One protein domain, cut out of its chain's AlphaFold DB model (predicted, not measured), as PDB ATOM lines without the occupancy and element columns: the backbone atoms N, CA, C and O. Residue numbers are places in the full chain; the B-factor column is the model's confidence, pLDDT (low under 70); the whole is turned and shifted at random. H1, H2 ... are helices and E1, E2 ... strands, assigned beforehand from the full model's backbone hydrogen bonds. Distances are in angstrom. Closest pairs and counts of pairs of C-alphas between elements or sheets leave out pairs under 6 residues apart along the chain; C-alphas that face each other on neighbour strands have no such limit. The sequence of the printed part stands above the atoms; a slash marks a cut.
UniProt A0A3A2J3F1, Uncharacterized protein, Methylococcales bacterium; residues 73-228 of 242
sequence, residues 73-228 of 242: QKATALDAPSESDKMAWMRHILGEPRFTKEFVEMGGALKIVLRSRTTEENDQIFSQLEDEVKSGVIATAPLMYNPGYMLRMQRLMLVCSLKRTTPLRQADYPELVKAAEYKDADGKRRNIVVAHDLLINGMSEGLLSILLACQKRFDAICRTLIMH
ATOM      1  N   GLN A  73       9.702  16.705   2.709       59.62
ATOM      2  CA  GLN A  73      10.288  18.000   2.335       59.62
ATOM      3  C   GLN A  73      11.778  18.136   2.674       59.62
ATOM      4  O   GLN A  73      12.485  18.893   2.017       59.62
ATOM      5  N   LYS A  74      12.282  17.376   3.655       59.00
ATOM      6  CA  LYS A  74      13.728  17.290   3.912       59.00
ATOM      7  C   LYS A  74      14.454  16.463   2.855       59.00
ATOM      8  O   LYS A  74      15.645  16.646   2.661       59.00
ATOM      9  N   ALA A  75      13.756  15.555   2.175       54.25
ATOM     10  CA  ALA A  75      14.376  14.688   1.180       54.25
ATOM     11  C   ALA A  75      14.787  15.440  -0.102       54.25
ATOM     12  O   ALA A  75      15.680  14.980  -0.810       54.25
ATOM     13  N   THR A  76      14.163  16.587  -0.397       55.16
ATOM     14  CA  THR A  76      14.446  17.411  -1.586       55.16
ATOM     15  C   THR A  76      15.342  18.616  -1.313       55.16
ATOM     16  O   THR A  76      16.058  19.042  -2.218       55.16
ATOM     17  N   ALA A  77      15.346  19.160  -0.095       64.38
ATOM     18  CA  ALA A  77      16.283  20.213   0.277       64.38
ATOM     19  C   ALA A  77      17.666  19.593   0.535       64.38
ATOM     20  O   ALA A  77      17.860  18.870   1.509       64.38
ATOM     21  N   LEU A  78      18.627  19.851  -0.354       71.62
ATOM     22  CA  LEU A  78      20.028  19.532  -0.092       71.62
ATOM     23  C   LEU A  78      20.462  20.279   1.173       71.62
ATOM     24  O   LEU A  78      20.444  21.509   1.193       71.62
ATOM     25  N   ASP A  79      20.823  19.544   2.224       79.62
ATOM     26  CA  ASP A  79      21.301  20.162   3.456       79.62
ATOM     27  C   ASP A  79      22.576  20.953   3.151       79.62
ATOM     28  O   ASP A  79      23.580  20.389   2.702       79.62
ATOM     29  N   ALA A  80      22.548  22.262   3.403       87.69
ATOM     30  CA  ALA A  80      23.766  23.053   3.394       87.69
ATOM     31  C   ALA A  80      24.748  22.475   4.438       87.69
ATOM     32  O   ALA A  80      24.309  22.080   5.527       87.69
ATOM     33  N   PRO A  81      26.062  22.406   4.147       92.06
ATOM     34  CA  PRO A  81      27.036  21.950   5.129       92.06
ATOM     35  C   PRO A  81      26.983  22.823   6.385       92.06
ATOM     36  O   PRO A  81      27.066  24.048   6.305       92.06
ATOM     37  N   SER A  82      26.860  22.188   7.546       92.62
ATOM     38  CA  SER A  82      26.944  22.876   8.835       92.62
ATOM     39  C   SER A  82      28.375  23.338   9.118       92.62
ATOM     40  O   SER A  82      29.330  22.775   8.582       92.62
ATOM     41  N   GLU A  83      28.557  24.291  10.033       90.44
ATOM     42  CA  GLU A  83      29.899  24.692  10.490       90.44
ATOM     43  C   GLU A  83      30.692  23.508  11.065       90.44
ATOM     44  O   GLU A  83      31.887  23.363  10.803       90.44
ATOM     45  N   SER A  84      30.024  22.581  11.763       92.75
ATOM     46  CA  SER A  84      30.670  21.347  12.219       92.75
ATOM     47  C   SER A  84      31.142  20.458  11.067       92.75
ATOM     48  O   SER A  84      32.199  19.835  11.184       92.75
ATOM     49  N   ASP A  85      30.407  20.419   9.947       94.69
ATOM     50  CA  ASP A  85      30.837  19.677   8.759       94.69
ATOM     51  C   ASP A  85      32.070  20.333   8.136       94.69
ATOM     52  O   ASP A  85      33.018  19.628   7.804       94.69
ATOM     53  N   LYS A  86      32.093  21.669   8.033       93.19
ATOM     54  CA  LYS A  86      33.246  22.421   7.512       93.19
ATOM     55  C   LYS A  86      34.504  22.156   8.337       93.19
ATOM     56  O   LYS A  86      35.541  21.817   7.776       93.19
ATOM     57  N   MET A  87      34.399  22.209   9.666       91.62
ATOM     58  CA  MET A  87      35.524  21.929  10.565       91.62
ATOM     59  C   MET A  87      35.994  20.473  10.478       91.62
ATOM     60  O   MET A  87      37.195  20.205  10.478       91.62
ATOM     61  N   ALA A  88      35.074  19.507  10.397       93.88
ATOM     62  CA  ALA A  88      35.432  18.100  10.213       93.88
ATOM     63  C   ALA A  88      36.071  17.838   8.837       93.88
ATOM     64  O   ALA A  88      36.999  17.038   8.728       93.88
ATOM     65  N   TRP A  89      35.603  18.526   7.797       94.56
ATOM     66  CA  TRP A  89      36.157  18.458   6.448       94.56
ATOM     67  C   TRP A  89      37.558  19.068   6.364       94.56
ATOM     68  O   TRP A  89      38.461  18.455   5.802       94.56
ATOM     69  N   MET A  90      37.769  20.231   6.981       91.56
ATOM     70  CA  MET A  90      39.082  20.872   7.062       91.56
ATOM     71  C   MET A  90      40.103  19.959   7.738       91.56
ATOM     72  O   MET A  90      41.192  19.748   7.212       91.56
ATOM     73  N   ARG A  91      39.725  19.354   8.866       92.38
ATOM     74  CA  ARG A  91      40.563  18.373   9.558       92.38
ATOM     75  C   ARG A  91      40.932  17.209   8.638       92.38
ATOM     76  O   ARG A  91      42.110  16.886   8.511       92.38
ATOM     77  N   HIS A  92      39.953  16.647   7.929       93.19
ATOM     78  CA  HIS A  92      40.195  15.584   6.955       93.19
ATOM     79  C   HIS A  92      41.217  15.980   5.870       93.19
ATOM     80  O   HIS A  92      42.098  15.179   5.560       93.19
ATOM     81  N   ILE A  93      41.143  17.201   5.326       90.88
ATOM     82  CA  ILE A  93      42.111  17.704   4.333       90.88
ATOM     83  C   ILE A  93      43.523  17.816   4.925       90.88
ATOM     84  O   ILE A  93      44.498  17.499   4.249       90.88
ATOM     85  N   LEU A  94      43.640  18.223   6.190       91.12
ATOM     86  CA  LEU A  94      44.917  18.367   6.899       91.12
ATOM     87  C   LEU A  94      45.545  17.026   7.329       91.12
ATOM     88  O   LEU A  94      46.540  17.016   8.048       91.12
ATOM     89  N   GLY A  95      44.988  15.896   6.886       88.50
ATOM     90  CA  GLY A  95      45.505  14.560   7.179       88.50
ATOM     91  C   GLY A  95      44.920  13.911   8.434       88.50
ATOM     92  O   GLY A  95      45.376  12.835   8.823       88.50
ATOM     93  N   GLU A  96      43.905  14.512   9.065       86.25
ATOM     94  CA  GLU A  96      43.116  13.827  10.097       86.25
ATOM     95  C   GLU A  96      42.240  12.705   9.486       86.25
ATOM     96  O   GLU A  96      42.147  12.566   8.258       86.25
ATOM     97  N   PRO A  97      41.580  11.862  10.315       89.62
ATOM     98  CA  PRO A  97      40.739  10.778   9.823       89.62
ATOM     99  C   PRO A  97      39.684  11.235   8.808       89.62
ATOM    100  O   PRO A  97      39.239  12.382   8.811       89.62
ATOM    101  N   ARG A  98      39.246  10.293   7.958       93.44
ATOM    102  CA  ARG A  98      38.256  10.538   6.895       93.44
ATOM    103  C   ARG A  98      37.049  11.319   7.412       93.44
ATOM    104  O   ARG A  98      36.515  11.001   8.479       93.44
ATOM    105  N   PHE A  99      36.592  12.290   6.621       96.25
ATOM    106  CA  PHE A  99      35.381  13.047   6.922       96.25
ATOM    107  C   PHE A  99      34.213  12.084   7.130       96.25
ATOM    108  O   PHE A  99      33.999  11.182   6.322       96.25
ATOM    109  N   THR A 100      33.470  12.260   8.221       96.31
ATOM    110  CA  THR A 100      32.307  11.432   8.548       96.31
ATOM    111  C   THR A 100      31.117  12.299   8.898       96.31
ATOM    112  O   THR A 100      31.279  13.359   9.497       96.31
ATOM    113  N   LYS A 101      29.919  11.824   8.555       96.25
ATOM    114  CA  LYS A 101      28.661  12.475   8.915       96.25
ATOM    115  C   LYS A 101      27.643  11.447   9.388       96.25
ATOM    116  O   LYS A 101      27.474  10.401   8.760       96.25
ATOM    117  N   GLU A 102      26.984  11.756  10.501       95.62
ATOM    118  CA  GLU A 102      25.879  10.965  11.040       95.62
ATOM    119  C   GLU A 102      24.541  11.540  10.561       95.62
ATOM    120  O   GLU A 102      24.275  12.735  10.688       95.62
ATOM    121  N   PHE A 103      23.702  10.670  10.012       93.81
ATOM    122  CA  PHE A 103      22.319  10.932   9.650       93.81
ATOM    123  C   PHE A 103      21.417  10.171  10.613       93.81
ATOM    124  O   PHE A 103      21.644   8.994  10.896       93.81
ATOM    125  N   VAL A 104      20.393  10.853  11.114       91.62
ATOM    126  CA  VAL A 104      19.420  10.296  12.049       91.62
ATOM    127  C   VAL A 104      18.068  10.274  11.348       91.62
ATOM    128  O   VAL A 104      17.495  11.324  11.071       91.62
ATOM    129  N   GLU A 105      17.580   9.075  11.052       86.81
ATOM    130  CA  GLU A 105      16.353   8.822  10.298       86.81
ATOM    131  C   GLU A 105      15.347   8.026  11.147       86.81
ATOM    132  O   GLU A 105      15.679   7.493  12.212       86.81
ATOM    133  N   MET A 106      14.092   7.956  10.688       83.25
ATOM    134  CA  MET A 106      13.001   7.220  11.356       83.25
ATOM    135  C   MET A 106      12.858   7.564  12.851       83.25
ATOM    136  O   MET A 106      12.842   6.689  13.714       83.25
ATOM    137  N   GLY A 107      12.827   8.861  13.176       79.94
ATOM    138  CA  GLY A 107      12.658   9.328  14.559       79.94
ATOM    139  C   GLY A 107      13.800   8.942  15.507       79.94
ATOM    140  O   GLY A 107      13.596   8.902  16.715       79.94
ATOM    141  N   GLY A 108      14.991   8.632  14.983       83.31
ATOM    142  CA  GLY A 108      16.146   8.227  15.788       83.31
ATOM    143  C   GLY A 108      16.377   6.725  15.877       83.31
ATOM    144  O   GLY A 108      17.422   6.311  16.382       83.31
ATOM    145  N   ALA A 109      15.455   5.914  15.350       80.38
ATOM    146  CA  ALA A 109      15.602   4.463  15.316       80.38
ATOM    147  C   ALA A 109      16.744   4.011  14.390       80.38
ATOM    148  O   ALA A 109      17.383   2.993  14.656       80.38
ATOM    149  N   LEU A 110      17.024   4.779  13.332       84.00
ATOM    150  CA  LEU A 110      18.082   4.495  12.371       84.00
ATOM    151  C   LEU A 110      19.132   5.604  12.398       84.00
ATOM    152  O   LEU A 110      18.869   6.744  12.023       84.00
ATOM    153  N   LYS A 111      20.347   5.249  12.820       91.44
ATOM    154  CA  LYS A 111      21.528   6.116  12.737       91.44
ATOM    155  C   LYS A 111      22.439   5.598  11.646       91.44
ATOM    156  O   LYS A 111      22.832   4.440  11.706       91.44
ATOM    157  N   ILE A 112      22.786   6.431  10.679       91.50
ATOM    158  CA  ILE A 112      23.619   6.070   9.531       91.50
ATOM    159  C   ILE A 112      24.857   6.950   9.572       91.50
ATOM    160  O   ILE A 112      24.751   8.169   9.527       91.50
ATOM    161  N   VAL A 113      26.038   6.348   9.646       93.75
ATOM    162  CA  VAL A 113      27.305   7.077   9.570       93.75
ATOM    163  C   VAL A 113      27.937   6.787   8.225       93.75
ATOM    164  O   VAL A 113      28.286   5.639   7.931       93.75
ATOM    165  N   LEU A 114      28.099   7.838   7.428       95.44
ATOM    166  CA  LEU A 114      28.802   7.796   6.154       95.44
ATOM    167  C   LEU A 114      30.177   8.443   6.298       95.44
ATOM    168  O   LEU A 114      30.380   9.307   7.155       95.44
ATOM    169  N   ARG A 115      31.126   8.004   5.475       95.56
ATOM    170  CA  ARG A 115      32.478   8.552   5.381       95.56
ATOM    171  C   ARG A 115      32.819   8.955   3.955       95.56
ATOM    172  O   ARG A 115      32.293   8.372   3.010       95.56
ATOM    173  N   SER A 116      33.739   9.906   3.802       96.06
ATOM    174  CA  SER A 116      34.300  10.235   2.494       96.06
ATOM    175  C   SER A 116      34.979   9.006   1.881       96.06
ATOM    176  O   SER A 116      35.548   8.154   2.584       96.06
ATOM    177  N   ARG A 117      34.870   8.905   0.556       93.69
ATOM    178  CA  ARG A 117      35.574   7.903  -0.242       93.69
ATOM    179  C   ARG A 117      36.956   8.413  -0.621       93.69
ATOM    180  O   ARG A 117      37.111   9.613  -0.845       93.69
ATOM    181  N   THR A 118      37.938   7.524  -0.716       90.38
ATOM    182  CA  THR A 118      39.245   7.881  -1.294       90.38
ATOM    183  C   THR A 118      39.234   7.757  -2.811       90.38
ATOM    184  O   THR A 118      38.313   7.184  -3.399       90.38
ATOM    185  N   THR A 119      40.272   8.289  -3.455       89.38
ATOM    186  CA  THR A 119      40.487   8.126  -4.896       89.38
ATOM    187  C   THR A 119      40.567   6.650  -5.269       89.38
ATOM    188  O   THR A 119      39.863   6.224  -6.173       89.38
ATOM    189  N   GLU A 120      41.296   5.837  -4.499       86.38
ATOM    190  CA  GLU A 120      41.442   4.405  -4.778       86.38
ATOM    191  C   GLU A 120      40.113   3.649  -4.684       86.38
ATOM    192  O   GLU A 120      39.911   2.672  -5.401       86.38
ATOM    193  N   GLU A 121      39.205   4.072  -3.801       87.25
ATOM    194  CA  GLU A 121      37.862   3.491  -3.709       87.25
ATOM    195  C   GLU A 121      37.013   3.862  -4.923       87.25
ATOM    196  O   GLU A 121      36.322   3.004  -5.467       87.25
ATOM    197  N   ASN A 122      37.086   5.115  -5.380       92.00
ATOM    198  CA  ASN A 122      36.402   5.525  -6.605       92.00
ATOM    199  C   ASN A 122      36.953   4.764  -7.823       92.00
ATOM    200  O   ASN A 122      36.167   4.239  -8.608       92.00
ATOM    201  N   ASP A 123      38.275   4.619  -7.939       88.69
ATOM    202  CA  ASP A 123      38.914   3.865  -9.024       88.69
ATOM    203  C   ASP A 123      38.471   2.396  -9.030       88.69
ATOM    204  O   ASP A 123      38.178   1.832 -10.083       88.69
ATOM    205  N   GLN A 124      38.354   1.777  -7.850       85.31
ATOM    206  CA  GLN A 124      37.837   0.412  -7.719       85.31
ATOM    207  C   GLN A 124      36.368   0.298  -8.138       85.31
ATOM    208  O   GLN A 124      36.008  -0.682  -8.786       85.31
ATOM    209  N   ILE A 125      35.527   1.283  -7.802       90.62
ATOM    210  CA  ILE A 125      34.125   1.325  -8.247       90.62
ATOM    211  C   ILE A 125      34.066   1.354  -9.778       90.62
ATOM    212  O   ILE A 125      33.352   0.548 -10.373       90.62
ATOM    213  N   PHE A 126      34.822   2.246 -10.422       91.38
ATOM    214  CA  PHE A 126      34.800   2.379 -11.879       91.38
ATOM    215  C   PHE A 126      35.395   1.162 -12.588       91.38
ATOM    216  O   PHE A 126      34.762   0.641 -13.504       91.38
ATOM    217  N   SER A 127      36.536   0.648 -12.118       87.94
ATOM    218  CA  SER A 127      37.130  -0.588 -12.647       87.94
ATOM    219  C   SER A 127      36.145  -1.751 -12.568       87.94
ATOM    220  O   SER A 127      36.008  -2.511 -13.522       87.94
ATOM    221  N   GLN A 128      35.416  -1.869 -11.455       88.06
ATOM    222  CA  GLN A 128      34.441  -2.937 -11.301       88.06
ATOM    223  C   GLN A 128      33.248  -2.791 -12.248       88.06
ATOM    224  O   GLN A 128      32.788  -3.775 -12.825       88.06
ATOM    225  N   LEU A 129      32.743  -1.569 -12.423       90.81
ATOM    226  CA  LEU A 129      31.665  -1.299 -13.372       90.81
ATOM    227  C   LEU A 129      32.091  -1.623 -14.809       90.81
ATOM    228  O   LEU A 129      31.299  -2.184 -15.563       90.81
ATOM    229  N   GLU A 130      33.328  -1.308 -15.191       89.75
ATOM    230  CA  GLU A 130      33.868  -1.683 -16.500       89.75
ATOM    231  C   GLU A 130      33.914  -3.201 -16.693       89.75
ATOM    232  O   GLU A 130      33.514  -3.696 -17.748       89.75
ATOM    233  N   ASP A 131      34.373  -3.943 -15.686       87.81
ATOM    234  CA  ASP A 131      34.440  -5.404 -15.738       87.81
ATOM    235  C   ASP A 131      33.039  -6.040 -15.802       87.81
ATOM    236  O   ASP A 131      32.823  -7.003 -16.541       87.81
ATOM    237  N   GLU A 132      32.047  -5.471 -15.109       89.56
ATOM    238  CA  GLU A 132      30.640  -5.900 -15.174       89.56
ATOM    239  C   GLU A 132      29.980  -5.606 -16.524       89.56
ATOM    240  O   GLU A 132      29.157  -6.393 -16.994       89.56
ATOM    241  N   VAL A 133      30.355  -4.508 -17.182       91.12
ATOM    242  CA  VAL A 133      29.910  -4.212 -18.551       91.12
ATOM    243  C   VAL A 133      30.566  -5.171 -19.548       91.12
ATOM    244  O   VAL A 133      29.876  -5.722 -20.405       91.12
ATOM    245  N   LYS A 134      31.879  -5.422 -19.428       89.44
ATOM    246  CA  LYS A 134      32.625  -6.347 -20.307       89.44
ATOM    247  C   LYS A 134      32.140  -7.791 -20.181       89.44
ATOM    248  O   LYS A 134      32.062  -8.497 -21.181       89.44
ATOM    249  N   SER A 135      31.813  -8.227 -18.965       89.12
ATOM    250  CA  SER A 135      31.286  -9.572 -18.690       89.12
ATOM    251  C   SER A 135      29.793  -9.729 -18.994       89.12
ATOM    252  O   SER A 135      29.280 -10.845 -18.940       89.12
ATOM    253  N   GLY A 136      29.090  -8.642 -19.329       90.00
ATOM    254  CA  GLY A 136      27.664  -8.660 -19.660       90.00
ATOM    255  C   GLY A 136      26.725  -8.730 -18.451       90.00
ATOM    256  O   GLY A 136      25.523  -8.908 -18.635       90.00
ATOM    257  N   VAL A 137      27.238  -8.566 -17.226       88.31
ATOM    258  CA  VAL A 137      26.417  -8.448 -16.006       88.31
ATOM    259  C   VAL A 137      25.560  -7.180 -16.061       88.31
ATOM    260  O   VAL A 137      24.379  -7.206 -15.719       88.31
ATOM    261  N   ILE A 138      26.140  -6.071 -16.531       88.44
ATOM    262  CA  ILE A 138      25.410  -4.841 -16.847       88.44
ATOM    263  C   ILE A 138      25.195  -4.790 -18.359       88.44
ATOM    264  O   ILE A 138      26.146  -4.876 -19.134       88.44
ATOM    265  N   ALA A 139      23.944  -4.604 -18.786       88.25
ATOM    266  CA  ALA A 139      23.612  -4.503 -20.203       88.25
ATOM    267  C   ALA A 139      24.394  -3.373 -20.903       88.25
ATOM    268  O   ALA A 139      24.494  -2.255 -20.400       88.25
ATOM    269  N   THR A 140      24.885  -3.627 -22.113       79.44
ATOM    270  CA  THR A 140      25.710  -2.685 -22.896       79.44
ATOM    271  C   THR A 140      24.901  -1.575 -23.589       79.44
ATOM    272  O   THR A 140      25.386  -0.934 -24.519       79.44
ATOM    273  N   ALA A 141      23.655  -1.333 -23.162       78.06
ATOM    274  CA  ALA A 141      22.875  -0.175 -23.603       78.06
ATOM    275  C   ALA A 141      23.672   1.127 -23.369       78.06
ATOM    276  O   ALA A 141      24.548   1.129 -22.499       78.06
ATOM    277  N   PRO A 142      23.392   2.231 -24.098       78.62
ATOM    278  CA  PRO A 142      24.142   3.478 -23.956       78.62
ATOM    279  C   PRO A 142      24.347   3.834 -22.478       78.62
ATOM    280  O   PRO A 142      23.375   4.085 -21.764       78.62
ATOM    281  N   LEU A 143      25.607   3.803 -22.019       69.81
ATOM    282  CA  LEU A 143      25.973   3.799 -20.592       69.81
ATOM    283  C   LEU A 143      25.316   4.942 -19.809       69.81
ATOM    284  O   LEU A 143      24.909   4.762 -18.665       69.81
ATOM    285  N   MET A 144      25.143   6.095 -20.458       67.25
ATOM    286  CA  MET A 144      24.570   7.299 -19.856       67.25
ATOM    287  C   MET A 144      23.076   7.181 -19.505       67.25
ATOM    288  O   MET A 144      22.591   7.941 -18.671       67.25
ATOM    289  N   TYR A 145      22.351   6.233 -20.107       78.69
ATOM    290  CA  TYR A 145      20.911   6.038 -19.903       78.69
ATOM    291  C   TYR A 145      20.564   4.649 -19.371       78.69
ATOM    292  O   TYR A 145      19.384   4.316 -19.276       78.69
ATOM    293  N   ASN A 146      21.558   3.828 -19.021       87.19
ATOM    294  CA  ASN A 146      21.292   2.517 -18.451       87.19
ATOM    295  C   ASN A 146      20.968   2.652 -16.945       87.19
ATOM    296  O   ASN A 146      21.877   2.901 -16.143       87.19
ATOM    297  N   PRO A 147      19.702   2.457 -16.518       87.44
ATOM    298  CA  PRO A 147      19.332   2.574 -15.108       87.44
ATOM    299  C   PRO A 147      20.035   1.526 -14.233       87.44
ATOM    300  O   PRO A 147      20.335   1.805 -13.072       87.44
ATOM    301  N   GLY A 148      20.354   0.353 -14.791       89.69
ATOM    302  CA  GLY A 148      21.106  -0.698 -14.111       89.69
ATOM    303  C   GLY A 148      22.535  -0.267 -13.784       89.69
ATOM    304  O   GLY A 148      22.981  -0.471 -12.658       89.69
ATOM    305  N   TYR A 149      23.213   0.412 -14.717       91.75
ATOM    306  CA  TYR A 149      24.552   0.970 -14.487       91.75
ATOM    307  C   TYR A 149      24.536   1.999 -13.350       91.75
ATOM    308  O   TYR A 149      25.304   1.894 -12.394       91.75
ATOM    309  N   MET A 150      23.606   2.957 -13.406       91.31
ATOM    310  CA  MET A 150      23.501   4.017 -12.399       91.31
ATOM    311  C   MET A 150      23.150   3.473 -11.012       91.31
ATOM    312  O   MET A 150      23.736   3.906 -10.018       91.31
ATOM    313  N   LEU A 151      22.220   2.518 -10.928       90.69
ATOM    314  CA  LEU A 151      21.856   1.880  -9.663       90.69
ATOM    315  C   LEU A 151      23.022   1.066  -9.094       90.69
ATOM    316  O   LEU A 151      23.298   1.145  -7.896       90.69
ATOM    317  N   ARG A 152      23.729   0.313  -9.943       91.50
ATOM    318  CA  ARG A 152      24.898  -0.469  -9.536       91.50
ATOM    319  C   ARG A 152      26.008   0.435  -9.010       91.50
ATOM    320  O   ARG A 152      26.488   0.206  -7.904       91.50
ATOM    321  N   MET A 153      26.323   1.514  -9.725       93.75
ATOM    322  CA  MET A 153      27.275   2.533  -9.280       93.75
ATOM    323  C   MET A 153      26.880   3.119  -7.919       93.75
ATOM    324  O   MET A 153      27.702   3.156  -7.009       93.75
ATOM    325  N   GLN A 154      25.614   3.510  -7.734       93.50
ATOM    326  CA  GLN A 154      25.125   4.049  -6.459       93.50
ATOM    327  C   GLN A 154      25.256   3.049  -5.302       93.50
ATOM    328  O   GLN A 154      25.631   3.438  -4.196       93.50
ATOM    329  N   ARG A 155      24.984   1.762  -5.547       92.75
ATOM    330  CA  ARG A 155      25.143   0.702  -4.541       92.75
ATOM    331  C   ARG A 155      26.612   0.514  -4.161       92.75
ATOM    332  O   ARG A 155      26.920   0.499  -2.977       92.75
ATOM    333  N   LEU A 156      27.521   0.457  -5.133       91.88
ATOM    334  CA  LEU A 156      28.965   0.366  -4.877       91.88
ATOM    335  C   LEU A 156      29.493   1.603  -4.119       91.88
ATOM    336  O   LEU A 156      30.217   1.486  -3.132       91.88
ATOM    337  N   MET A 157      29.046   2.798  -4.510       94.06
ATOM    338  CA  MET A 157      29.354   4.058  -3.828       94.06
ATOM    339  C   MET A 157      28.869   4.089  -2.374       94.06
ATOM    340  O   MET A 157      29.574   4.628  -1.515       94.06
ATOM    341  N   LEU A 158      27.692   3.522  -2.096       93.19
ATOM    342  CA  LEU A 158      27.163   3.366  -0.743       93.19
ATOM    343  C   LEU A 158      28.033   2.402   0.064       93.19
ATOM    344  O   LEU A 158      28.426   2.751   1.170       93.19
ATOM    345  N   VAL A 159      28.377   1.236  -0.489       89.88
ATOM    346  CA  VAL A 159      29.223   0.223   0.171       89.88
ATOM    347  C   VAL A 159      30.542   0.838   0.646       89.88
ATOM    348  O   VAL A 159      30.914   0.668   1.804       89.88
ATOM    349  N   CYS A 160      31.211   1.623  -0.203       89.62
ATOM    350  CA  CYS A 160      32.453   2.301   0.175       89.62
ATOM    351  C   CYS A 160      32.250   3.434   1.188       89.62
ATOM    352  O   CYS A 160      33.150   3.722   1.968       89.62
ATOM    353  N   SER A 161      31.100   4.102   1.189       93.25
ATOM    354  CA  SER A 161      30.852   5.224   2.105       93.25
ATOM    355  C   SER A 161      30.291   4.775   3.454       93.25
ATOM    356  O   SER A 161      30.394   5.511   4.435       93.25
ATOM    357  N   LEU A 162      29.677   3.596   3.537       91.38
ATOM    358  CA  LEU A 162      28.953   3.143   4.718       91.38
ATOM    359  C   LEU A 162      29.912   2.714   5.832       91.38
ATOM    360  O   LEU A 162      30.604   1.708   5.725       91.38
ATOM    361  N   LYS A 163      29.928   3.465   6.938       87.50
ATOM    362  CA  LYS A 163      30.763   3.155   8.110       87.50
ATOM    363  C   LYS A 163      29.995   2.390   9.186       87.50
ATOM    364  O   LYS A 163      30.539   1.477   9.799       87.50
ATOM    365  N   ARG A 164      28.754   2.798   9.463       85.81
ATOM    366  CA  ARG A 164      27.905   2.212  10.513       85.81
ATOM    367  C   ARG A 164      26.435   2.465  10.205       85.81
ATOM    368  O   ARG A 164      26.103   3.543   9.719       85.81
ATOM    369  N   THR A 165      25.559   1.529  10.562       82.50
ATOM    370  CA  THR A 165      24.121   1.810  10.696       82.50
ATOM    371  C   THR A 165      23.628   1.367  12.079       82.50
ATOM    372  O   THR A 165      24.408   0.880  12.888       82.50
ATOM    373  N   THR A 166      22.372   1.592  12.443       79.19
ATOM    374  CA  THR A 166      21.752   1.013  13.648       79.19
ATOM    375  C   THR A 166      20.362   0.540  13.226       79.19
ATOM    376  O   THR A 166      19.678   1.323  12.575       79.19
ATOM    377  N   PRO A 167      19.942  -0.709  13.505       59.12
ATOM    378  CA  PRO A 167      20.465  -1.615  14.531       59.12
ATOM    379  C   PRO A 167      21.707  -2.434  14.154       59.12
ATOM    380  O   PRO A 167      22.258  -3.065  15.050       59.12
ATOM    381  N   LEU A 168      22.167  -2.417  12.895       58.56
ATOM    382  CA  LEU A 168      23.310  -3.234  12.458       58.56
ATOM    383  C   LEU A 168      24.587  -2.777  13.175       58.56
ATOM    384  O   LEU A 168      25.175  -1.750  12.830       58.56
ATOM    385  N   ARG A 169      25.033  -3.515  14.195       52.75
ATOM    386  CA  ARG A 169      26.288  -3.189  14.870       52.75
ATOM    387  C   ARG A 169      27.415  -3.490  13.896       52.75
ATOM    388  O   ARG A 169      27.388  -4.459  13.151       52.75
ATOM    389  N   GLN A 170      28.466  -2.685  13.948       50.81
ATOM    390  CA  GLN A 170      29.683  -2.911  13.166       50.81
ATOM    391  C   GLN A 170      30.291  -4.314  13.409       50.81
ATOM    392  O   GLN A 170      30.974  -4.848  12.542       50.81
ATOM    393  N   ALA A 171      29.999  -4.922  14.567       52.59
ATOM    394  CA  ALA A 171      30.353  -6.298  14.915       52.59
ATOM    395  C   ALA A 171      29.574  -7.371  14.131       52.59
ATOM    396  O   ALA A 171      30.084  -8.474  13.970       52.59
ATOM    397  N   ASP A 172      28.380  -7.049  13.631       49.03
ATOM    398  CA  ASP A 172      27.534  -7.975  12.872       49.03
ATOM    399  C   ASP A 172      28.025  -8.104  11.416       49.03
ATOM    400  O   ASP A 172      27.735  -9.086  10.740       49.03
ATOM    401  N   TYR A 173      28.819  -7.130  10.948       52.16
ATOM    402  CA  TYR A 173      29.397  -7.082   9.602       52.16
ATOM    403  C   TYR A 173      30.850  -6.591   9.660       52.16
ATOM    404  O   TYR A 173      31.164  -5.508   9.159       52.16
ATOM    405  N   PRO A 174      31.775  -7.359  10.264       52.00
ATOM    406  CA  PRO A 174      33.178  -6.954  10.390       52.00
ATOM    407  C   PRO A 174      33.842  -6.717   9.023       52.00
ATOM    408  O   PRO A 174      34.808  -5.960   8.918       52.00
ATOM    409  N   GLU A 175      33.294  -7.319   7.968       49.19
ATOM    410  CA  GLU A 175      33.743  -7.160   6.587       49.19
ATOM    411  C   GLU A 175      33.473  -5.764   6.017       49.19
ATOM    412  O   GLU A 175      34.203  -5.342   5.136       49.19
ATOM    413  N   LEU A 176      32.532  -4.981   6.560       47.44
ATOM    414  CA  LEU A 176      32.305  -3.583   6.157       47.44
ATOM    415  C   LEU A 176      33.489  -2.669   6.448       47.44
ATOM    416  O   LEU A 176      33.884  -1.830   5.644       47.44
ATOM    417  N   VAL A 177      34.036  -2.833   7.647       49.03
ATOM    418  CA  VAL A 177      35.168  -2.047   8.144       49.03
ATOM    419  C   VAL A 177      36.416  -2.422   7.371       49.03
ATOM    420  O   VAL A 177      37.225  -1.564   7.031       49.03
ATOM    421  N   LYS A 178      36.532  -3.719   7.076       47.12
ATOM    422  CA  LYS A 178      37.655  -4.280   6.354       47.12
ATOM    423  C   LYS A 178      37.508  -4.150   4.845       47.12
ATOM    424  O   LYS A 178      38.535  -4.207   4.214       47.12
ATOM    425  N   ALA A 179      36.332  -3.926   4.253       45.69
ATOM    426  CA  ALA A 179      36.147  -3.762   2.802       45.69
ATOM    427  C   ALA A 179      36.959  -2.585   2.235       45.69
ATOM    428  O   ALA A 179      37.442  -2.650   1.112       45.69
ATOM    429  N   ALA A 180      37.185  -1.548   3.049       43.25
ATOM    430  CA  ALA A 180      38.096  -0.445   2.736       43.25
ATOM    431  C   ALA A 180      39.584  -0.866   2.672       43.25
ATOM    432  O   ALA A 180      40.409  -0.155   2.105       43.25
ATOM    433  N   GLU A 181      39.924  -2.009   3.271       45.38
ATOM    434  CA  GLU A 181      41.278  -2.542   3.472       45.38
ATOM    435  C   GLU A 181      41.413  -4.023   3.031       45.38
ATOM    436  O   GLU A 181      42.442  -4.649   3.296       45.38
ATOM    437  N   TYR A 182      40.405  -4.615   2.365       41.78
ATOM    438  CA  TYR A 182      40.280  -6.073   2.219       41.78
ATOM    439  C   TYR A 182      41.203  -6.564   1.110       41.78
ATOM    440  O   TYR A 182      40.860  -6.636  -0.072       41.78
ATOM    441  N   LYS A 183      42.417  -6.910   1.513       43.16
ATOM    442  CA  LYS A 183      43.233  -7.873   0.786       43.16
ATOM    443  C   LYS A 183      42.715  -9.253   1.173       43.16
ATOM    444  O   LYS A 183      42.511  -9.518   2.357       43.16
ATOM    445  N   ASP A 184      42.454 -10.108   0.193       43.06
ATOM    446  CA  ASP A 184      42.157 -11.503   0.497       43.06
ATOM    447  C   ASP A 184      43.370 -12.207   1.130       43.06
ATOM    448  O   ASP A 184      44.453 -11.630   1.268       43.06
ATOM    449  N   ALA A 185      43.186 -13.470   1.521       39.22
ATOM    450  CA  ALA A 185      44.249 -14.302   2.083       39.22
ATOM    451  C   ALA A 185      45.481 -14.447   1.157       39.22
ATOM    452  O   ALA A 185      46.553 -14.802   1.638       39.22
ATOM    453  N   ASP A 186      45.346 -14.117  -0.135       48.38
ATOM    454  CA  ASP A 186      46.387 -14.187  -1.164       48.38
ATOM    455  C   ASP A 186      47.030 -12.814  -1.460       48.38
ATOM    456  O   ASP A 186      47.865 -12.683  -2.359       48.38
ATOM    457  N   GLY A 187      46.644 -11.758  -0.733       53.19
ATOM    458  CA  GLY A 187      47.145 -10.398  -0.937       53.19
ATOM    459  C   GLY A 187      46.592  -9.696  -2.185       53.19
ATOM    460  O   GLY A 187      47.008  -8.570  -2.481       53.19
ATOM    461  N   LYS A 188      45.648 -10.312  -2.908       49.16
ATOM    462  CA  LYS A 188      44.960  -9.705  -4.050       49.16
ATOM    463  C   LYS A 188      43.782  -8.873  -3.550       49.16
ATOM    464  O   LYS A 188      43.063  -9.238  -2.621       49.16
ATOM    465  N   ARG A 189      43.591  -7.697  -4.156       52.00
ATOM    466  CA  ARG A 189      42.442  -6.828  -3.862       52.00
ATOM    467  C   ARG A 189      41.180  -7.584  -4.275       52.00
ATOM    468  O   ARG A 189      40.926  -7.713  -5.472       52.00
ATOM    469  N   ARG A 190      40.409  -8.120  -3.322       52.69
ATOM    470  CA  ARG A 190      39.101  -8.686  -3.656       52.69
ATOM    471  C   ARG A 190      38.078  -7.572  -3.735       52.69
ATOM    472  O   ARG A 190      37.732  -6.920  -2.762       52.69
ATOM    473  N   ASN A 191      37.669  -7.410  -4.979       60.75
ATOM    474  CA  ASN A 191      36.467  -6.839  -5.527       60.75
ATOM    475  C   ASN A 191      35.406  -6.352  -4.521       60.75
ATOM    476  O   ASN A 191      34.765  -7.146  -3.831       60.75
ATOM    477  N   ILE A 192      35.160  -5.042  -4.545       72.69
ATOM    478  CA  ILE A 192      34.017  -4.325  -3.958       72.69
ATOM    479  C   ILE A 192      32.660  -5.054  -4.107       72.69
ATOM    480  O   ILE A 192      31.759  -4.860  -3.292       72.69
ATOM    481  N   VAL A 193      32.532  -5.949  -5.092       69.88
ATOM    482  CA  VAL A 193      31.405  -6.879  -5.278       69.88
ATOM    483  C   VAL A 193      31.103  -7.739  -4.055       69.88
ATOM    484  O   VAL A 193      29.937  -7.892  -3.717       69.88
ATOM    485  N   VAL A 194      32.104  -8.289  -3.361       69.38
ATOM    486  CA  VAL A 194      31.836  -9.190  -2.221       69.38
ATOM    487  C   VAL A 194      31.182  -8.416  -1.077       69.38
ATOM    488  O   VAL A 194      30.173  -8.846  -0.522       69.38
ATOM    489  N   ALA A 195      31.709  -7.226  -0.777       67.44
ATOM    490  CA  ALA A 195      31.113  -6.328   0.204       67.44
ATOM    491  C   ALA A 195      29.713  -5.875  -0.235       67.44
ATOM    492  O   ALA A 195      28.796  -5.846   0.585       67.44
ATOM    493  N   HIS A 196      29.525  -5.580  -1.526       78.81
ATOM    494  CA  HIS A 196      28.205  -5.309  -2.086       78.81
ATOM    495  C   HIS A 196      27.237  -6.465  -1.824       78.81
ATOM    496  O   HIS A 196      26.145  -6.228  -1.320       78.81
ATOM    497  N   ASP A 197      27.603  -7.701  -2.149       78.00
ATOM    498  CA  ASP A 197      26.685  -8.835  -2.072       78.00
ATOM    499  C   ASP A 197      26.313  -9.179  -0.630       78.00
ATOM    500  O   ASP A 197      25.146  -9.447  -0.350       78.00
ATOM    501  N   LEU A 198      27.266  -9.084   0.301       68.44
ATOM    502  CA  LEU A 198      27.011  -9.277   1.731       68.44
ATOM    503  C   LEU A 198      26.076  -8.212   2.311       68.44
ATOM    504  O   LEU A 198      25.250  -8.510   3.172       68.44
ATOM    505  N   LEU A 199      26.203  -6.968   1.851       72.81
ATOM    506  CA  LEU A 199      25.404  -5.862   2.358       72.81
ATOM    507  C   LEU A 199      24.035  -5.782   1.714       72.81
ATOM    508  O   LEU A 199      23.018  -5.705   2.394       72.81
ATOM    509  N   ILE A 200      24.019  -5.708   0.392       78.31
ATOM    510  CA  ILE A 200      22.859  -5.255  -0.356       78.31
ATOM    511  C   ILE A 200      21.853  -6.392  -0.497       78.31
ATOM    512  O   ILE A 200      20.661  -6.146  -0.337       78.31
ATOM    513  N   ASN A 201      22.305  -7.634  -0.700       77.19
ATOM    514  CA  ASN A 201      21.386  -8.763  -0.881       77.19
ATOM    515  C   ASN A 201      20.680  -9.168   0.425       77.19
ATOM    516  O   ASN A 201      19.634  -9.807   0.379       77.19
ATOM    517  N   GLY A 202      21.231  -8.794   1.586       74.44
ATOM    518  CA  GLY A 202      20.618  -9.031   2.896       74.44
ATOM    519  C   GLY A 202      19.715  -7.897   3.397       74.44
ATOM    520  O   GLY A 202      19.035  -8.066   4.409       74.44
ATOM    521  N   MET A 203      19.707  -6.738   2.732       82.38
ATOM    522  CA  MET A 203      18.924  -5.578   3.162       82.38
ATOM    523  C   MET A 203      17.537  -5.554   2.523       82.38
ATOM    524  O   MET A 203      17.354  -5.906   1.362       82.38
ATOM    525  N   SER A 204      16.545  -5.071   3.275       86.25
ATOM    526  CA  SER A 204      15.235  -4.776   2.694       86.25
ATOM    527  C   SER A 204      15.335  -3.594   1.724       86.25
ATOM    528  O   SER A 204      16.066  -2.632   1.972       86.25
ATOM    529  N   GLU A 205      14.547  -3.624   0.648       85.88
ATOM    530  CA  GLU A 205      14.505  -2.542  -0.351       85.88
ATOM    531  C   GLU A 205      14.172  -1.175   0.272       85.88
ATOM    532  O   GLU A 205      14.704  -0.140  -0.136       85.88
ATOM    533  N   GLY A 206      13.342  -1.160   1.321       86.69
ATOM    534  CA  GLY A 206      13.031   0.053   2.079       86.69
ATOM    535  C   GLY A 206      14.253   0.632   2.800       86.69
ATOM    536  O   GLY A 206      14.526   1.826   2.679       86.69
ATOM    537  N   LEU A 207      15.027  -0.205   3.503       85.31
ATOM    538  CA  LEU A 207      16.256   0.232   4.171       85.31
ATOM    539  C   LEU A 207      17.301   0.692   3.151       85.31
ATOM    540  O   LEU A 207      17.903   1.750   3.325       85.31
ATOM    541  N   LEU A 208      17.475  -0.066   2.065       89.19
ATOM    542  CA  LEU A 208      18.387   0.290   0.985       89.19
ATOM    543  C   LEU A 208      18.035   1.655   0.381       89.19
ATOM    544  O   LEU A 208      18.915   2.493   0.193       89.19
ATOM    545  N   SER A 209      16.750   1.913   0.135       89.69
ATOM    546  CA  SER A 209      16.274   3.196  -0.394       89.69
ATOM    547  C   SER A 209      16.611   4.367   0.534       89.69
ATOM    548  O   SER A 209      17.056   5.416   0.064       89.69
ATOM    549  N   ILE A 210      16.464   4.183   1.852       89.38
ATOM    550  CA  ILE A 210      16.840   5.193   2.855       89.38
ATOM    551  C   ILE A 210      18.354   5.432   2.834       89.38
ATOM    552  O   ILE A 210      18.797   6.579   2.778       89.38
ATOM    553  N   LEU A 211      19.159   4.365   2.815       91.69
ATOM    554  CA  LEU A 211      20.618   4.475   2.764       91.69
ATOM    555  C   LEU A 211      21.099   5.194   1.500       91.69
ATOM    556  O   LEU A 211      21.960   6.068   1.584       91.69
ATOM    557  N   LEU A 212      20.515   4.883   0.342       92.94
ATOM    558  CA  LEU A 212      20.822   5.560  -0.918       92.94
ATOM    559  C   LEU A 212      20.423   7.043  -0.887       92.94
ATOM    560  O   LEU A 212      21.138   7.882  -1.438       92.94
ATOM    561  N   ALA A 213      19.319   7.397  -0.226       92.19
ATOM    562  CA  ALA A 213      18.934   8.795  -0.034       92.19
ATOM    563  C   ALA A 213      19.934   9.546   0.865       92.19
ATOM    564  O   ALA A 213      20.376  10.644   0.511       92.19
ATOM    565  N   CYS A 214      20.359   8.943   1.982       93.31
ATOM    566  CA  CYS A 214      21.409   9.499   2.841       93.31
ATOM    567  C   CYS A 214      22.742   9.629   2.095       93.31
ATOM    568  O   CYS A 214      23.411  10.653   2.223       93.31
ATOM    569  N   GLN A 215      23.095   8.648   1.260       95.06
ATOM    570  CA  GLN A 215      24.288   8.696   0.417       95.06
ATOM    571  C   GLN A 215      24.257   9.887  -0.543       95.06
ATOM    572  O   GLN A 215      25.230  10.631  -0.624       95.06
ATOM    573  N   LYS A 216      23.128  10.127  -1.221       93.06
ATOM    574  CA  LYS A 216      22.972  11.286  -2.117       93.06
ATOM    575  C   LYS A 216      23.126  12.616  -1.375       93.06
ATOM    576  O   LYS A 216      23.790  13.517  -1.888       93.06
ATOM    577  N   ARG A 217      22.549  12.735  -0.172       93.69
ATOM    578  CA  ARG A 217      22.715  13.917   0.697       93.69
ATOM    579  C   ARG A 217      24.174  14.101   1.109       93.69
ATOM    580  O   ARG A 217      24.702  15.202   1.009       93.69
ATOM    581  N   PHE A 218      24.845  13.023   1.500       95.50
ATOM    582  CA  PHE A 218      26.260  13.046   1.854       95.50
ATOM    583  C   PHE A 218      27.158  13.463   0.681       95.50
ATOM    584  O   PHE A 218      27.970  14.371   0.831       95.50
ATOM    585  N   ASP A 219      26.961  12.883  -0.507       95.12
ATOM    586  CA  ASP A 219      27.712  13.246  -1.716       95.12
ATOM    587  C   ASP A 219      27.468  14.705  -2.135       95.12
ATOM    588  O   ASP A 219      28.360  15.364  -2.668       95.12
ATOM    589  N   ALA A 220      26.265  15.240  -1.911       93.69
ATOM    590  CA  ALA A 220      25.998  16.660  -2.121       93.69
ATOM    591  C   ALA A 220      26.779  17.538  -1.135       93.69
ATOM    592  O   ALA A 220      27.437  18.475  -1.573       93.69
ATOM    593  N   ILE A 221      26.791  17.190   0.156       94.81
ATOM    594  CA  ILE A 221      27.568  17.907   1.178       94.81
ATOM    595  C   ILE A 221      29.058  17.892   0.834       94.81
ATOM    596  O   ILE A 221      29.685  18.947   0.828       94.81
ATOM    597  N   CYS A 222      29.620  16.728   0.490       95.31
ATOM    598  CA  CYS A 222      31.018  16.627   0.076       95.31
ATOM    599  C   CYS A 222      31.313  17.484  -1.161       95.31
ATOM    600  O   CYS A 222      32.313  18.192  -1.170       95.31
ATOM    601  N   ARG A 223      30.443  17.481  -2.182       94.19
ATOM    602  CA  ARG A 223      30.616  18.341  -3.367       94.19
ATOM    603  C   ARG A 223      30.582  19.822  -3.018       94.19
ATOM    604  O   ARG A 223      31.445  20.560  -3.478       94.19
ATOM    605  N   THR A 224      29.631  20.254  -2.196       93.50
ATOM    606  CA  THR A 224      29.549  21.644  -1.739       93.50
ATOM    607  C   THR A 224      30.801  22.032  -0.959       93.50
ATOM    608  O   THR A 224      31.411  23.049  -1.266       93.50
ATOM    609  N   LEU A 225      31.252  21.193  -0.023       94.25
ATOM    610  CA  LEU A 225      32.497  21.415   0.715       94.25
ATOM    611  C   LEU A 225      33.704  21.525  -0.225       94.25
ATOM    612  O   LEU A 225      34.468  22.472  -0.094       94.25
ATOM    613  N   ILE A 226      33.840  20.632  -1.211       94.19
ATOM    614  CA  ILE A 226      34.898  20.705  -2.231       94.19
ATOM    615  C   ILE A 226      34.833  22.033  -2.994       94.19
ATOM    616  O   ILE A 226      35.847  22.715  -3.094       94.19
ATOM    617  N   MET A 227      33.661  22.446  -3.485       91.69
ATOM    618  CA  MET A 227      33.522  23.718  -4.208       91.69
ATOM    619  C   MET A 227      33.885  24.930  -3.344       91.69
ATOM    620  O   MET A 227      34.420  25.906  -3.857       91.69
ATOM    621  N   HIS A 228      33.627  24.873  -2.036       90.31
ATOM    622  CA  HIS A 228      34.000  25.955  -1.132       90.31
ATOM    623  C   HIS A 228      35.466  25.913  -0.692       90.31
ATOM    624  O   HIS A 228      35.971  26.943  -0.270       90.31
TER     625      HIS A 228
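AT A GLANCE: This is residues 73 to 228 of the 242 residues of an uncharacterized protein of Methylococcales bacterium (UniProt A0A3A2J3F1). A small twisted sheet of three strands has the long helix H7 laid slantwise over one face, and H4, which leads straight into the edge strand E3, packs on the side of H7 and joins it to a cluster of H3, H6 and H5. H2 only grazes the sheet by E1, and H1 lies far out near H7. The printed part has 156 residues, with named elements in the order H1, H2, E1, E2, H3, H4, E3, H5, H6, H7; the sheet order is E1, E2, E3, all antiparallel. The class is mostly helix, and the whole is compact, with a radius of gyration of the C-alphas of 16.1 A and spans of 45 by 37 by 32 A.

IN THESE COORDINATES: H1 is residues 73 to 76, beginning at C-alpha 73 (10.288, 18.000, 2.335), and H2 is residues 83 to 93, 15.4 A long. E1, residues 100 to 105, is 16.3 A long and E2, residues 110 to 115, is 16.5 A long. H3, residues 119 to 134, is 22.6 A long. H4, residues 147 to 161, is 20.9 A long and begins at C-alpha 147 (19.332, 2.574, -15.108). E3 is residues 162 to 164, H5 residues 174 to 179 and H6 residues 192 to 200. H7, residues 205 to 228, is 34.5 A long and ends at C-alpha 228 (34.000, 25.955, -1.132).

HOW THE PARTS SIT: E1 and E2 form an antiparallel hairpin, with N 103 and O 112 2.8 A apart, within hydrogen-bond range. E2 and E3 are antiparallel, with N 113 and O 164 at 2.8 A. H7 is on the sheet, over E1 and E2 at a height of 9.3 A, slantwise at 38 degrees to E1 on the local plane: two layers, a helix on one face of a sheet. With residues 211 to 215 alone H7 touches H4, about perpendicular at 74 degrees; their closest C-alphas, Leu 158 and Gln 215, are 6.2 A apart. H3 and H4 form a helical hairpin at a shallow tilt of 31 degrees, opposite ways, closest at the C-alphas of Ile 125 and Leu 156, 6.2 A. H6 touches H4 about perpendicular at 88 degrees, closest at the C-alphas of Val 159 and His 196, 6.1 A. H5 and H6 form a helical hairpin, closest at the C-alphas of Ala 179 and Ala 195, 6.2 A. H1 and H2 are apart. In H2 to H7 every O i to N i+4 pair is within hydrogen-bond range; H1 is too short for one.

THE WHOLE: The two farthest C-alphas, Gln 73 and Asp 186, are 48.5 A apart. The printed part has no cut; the links H3 to H4 and H5 to H6 are long. Confidence is low, under 70, at residues 73 to 77, 143 to 144, 167 to 191, 193 to 195 and 198.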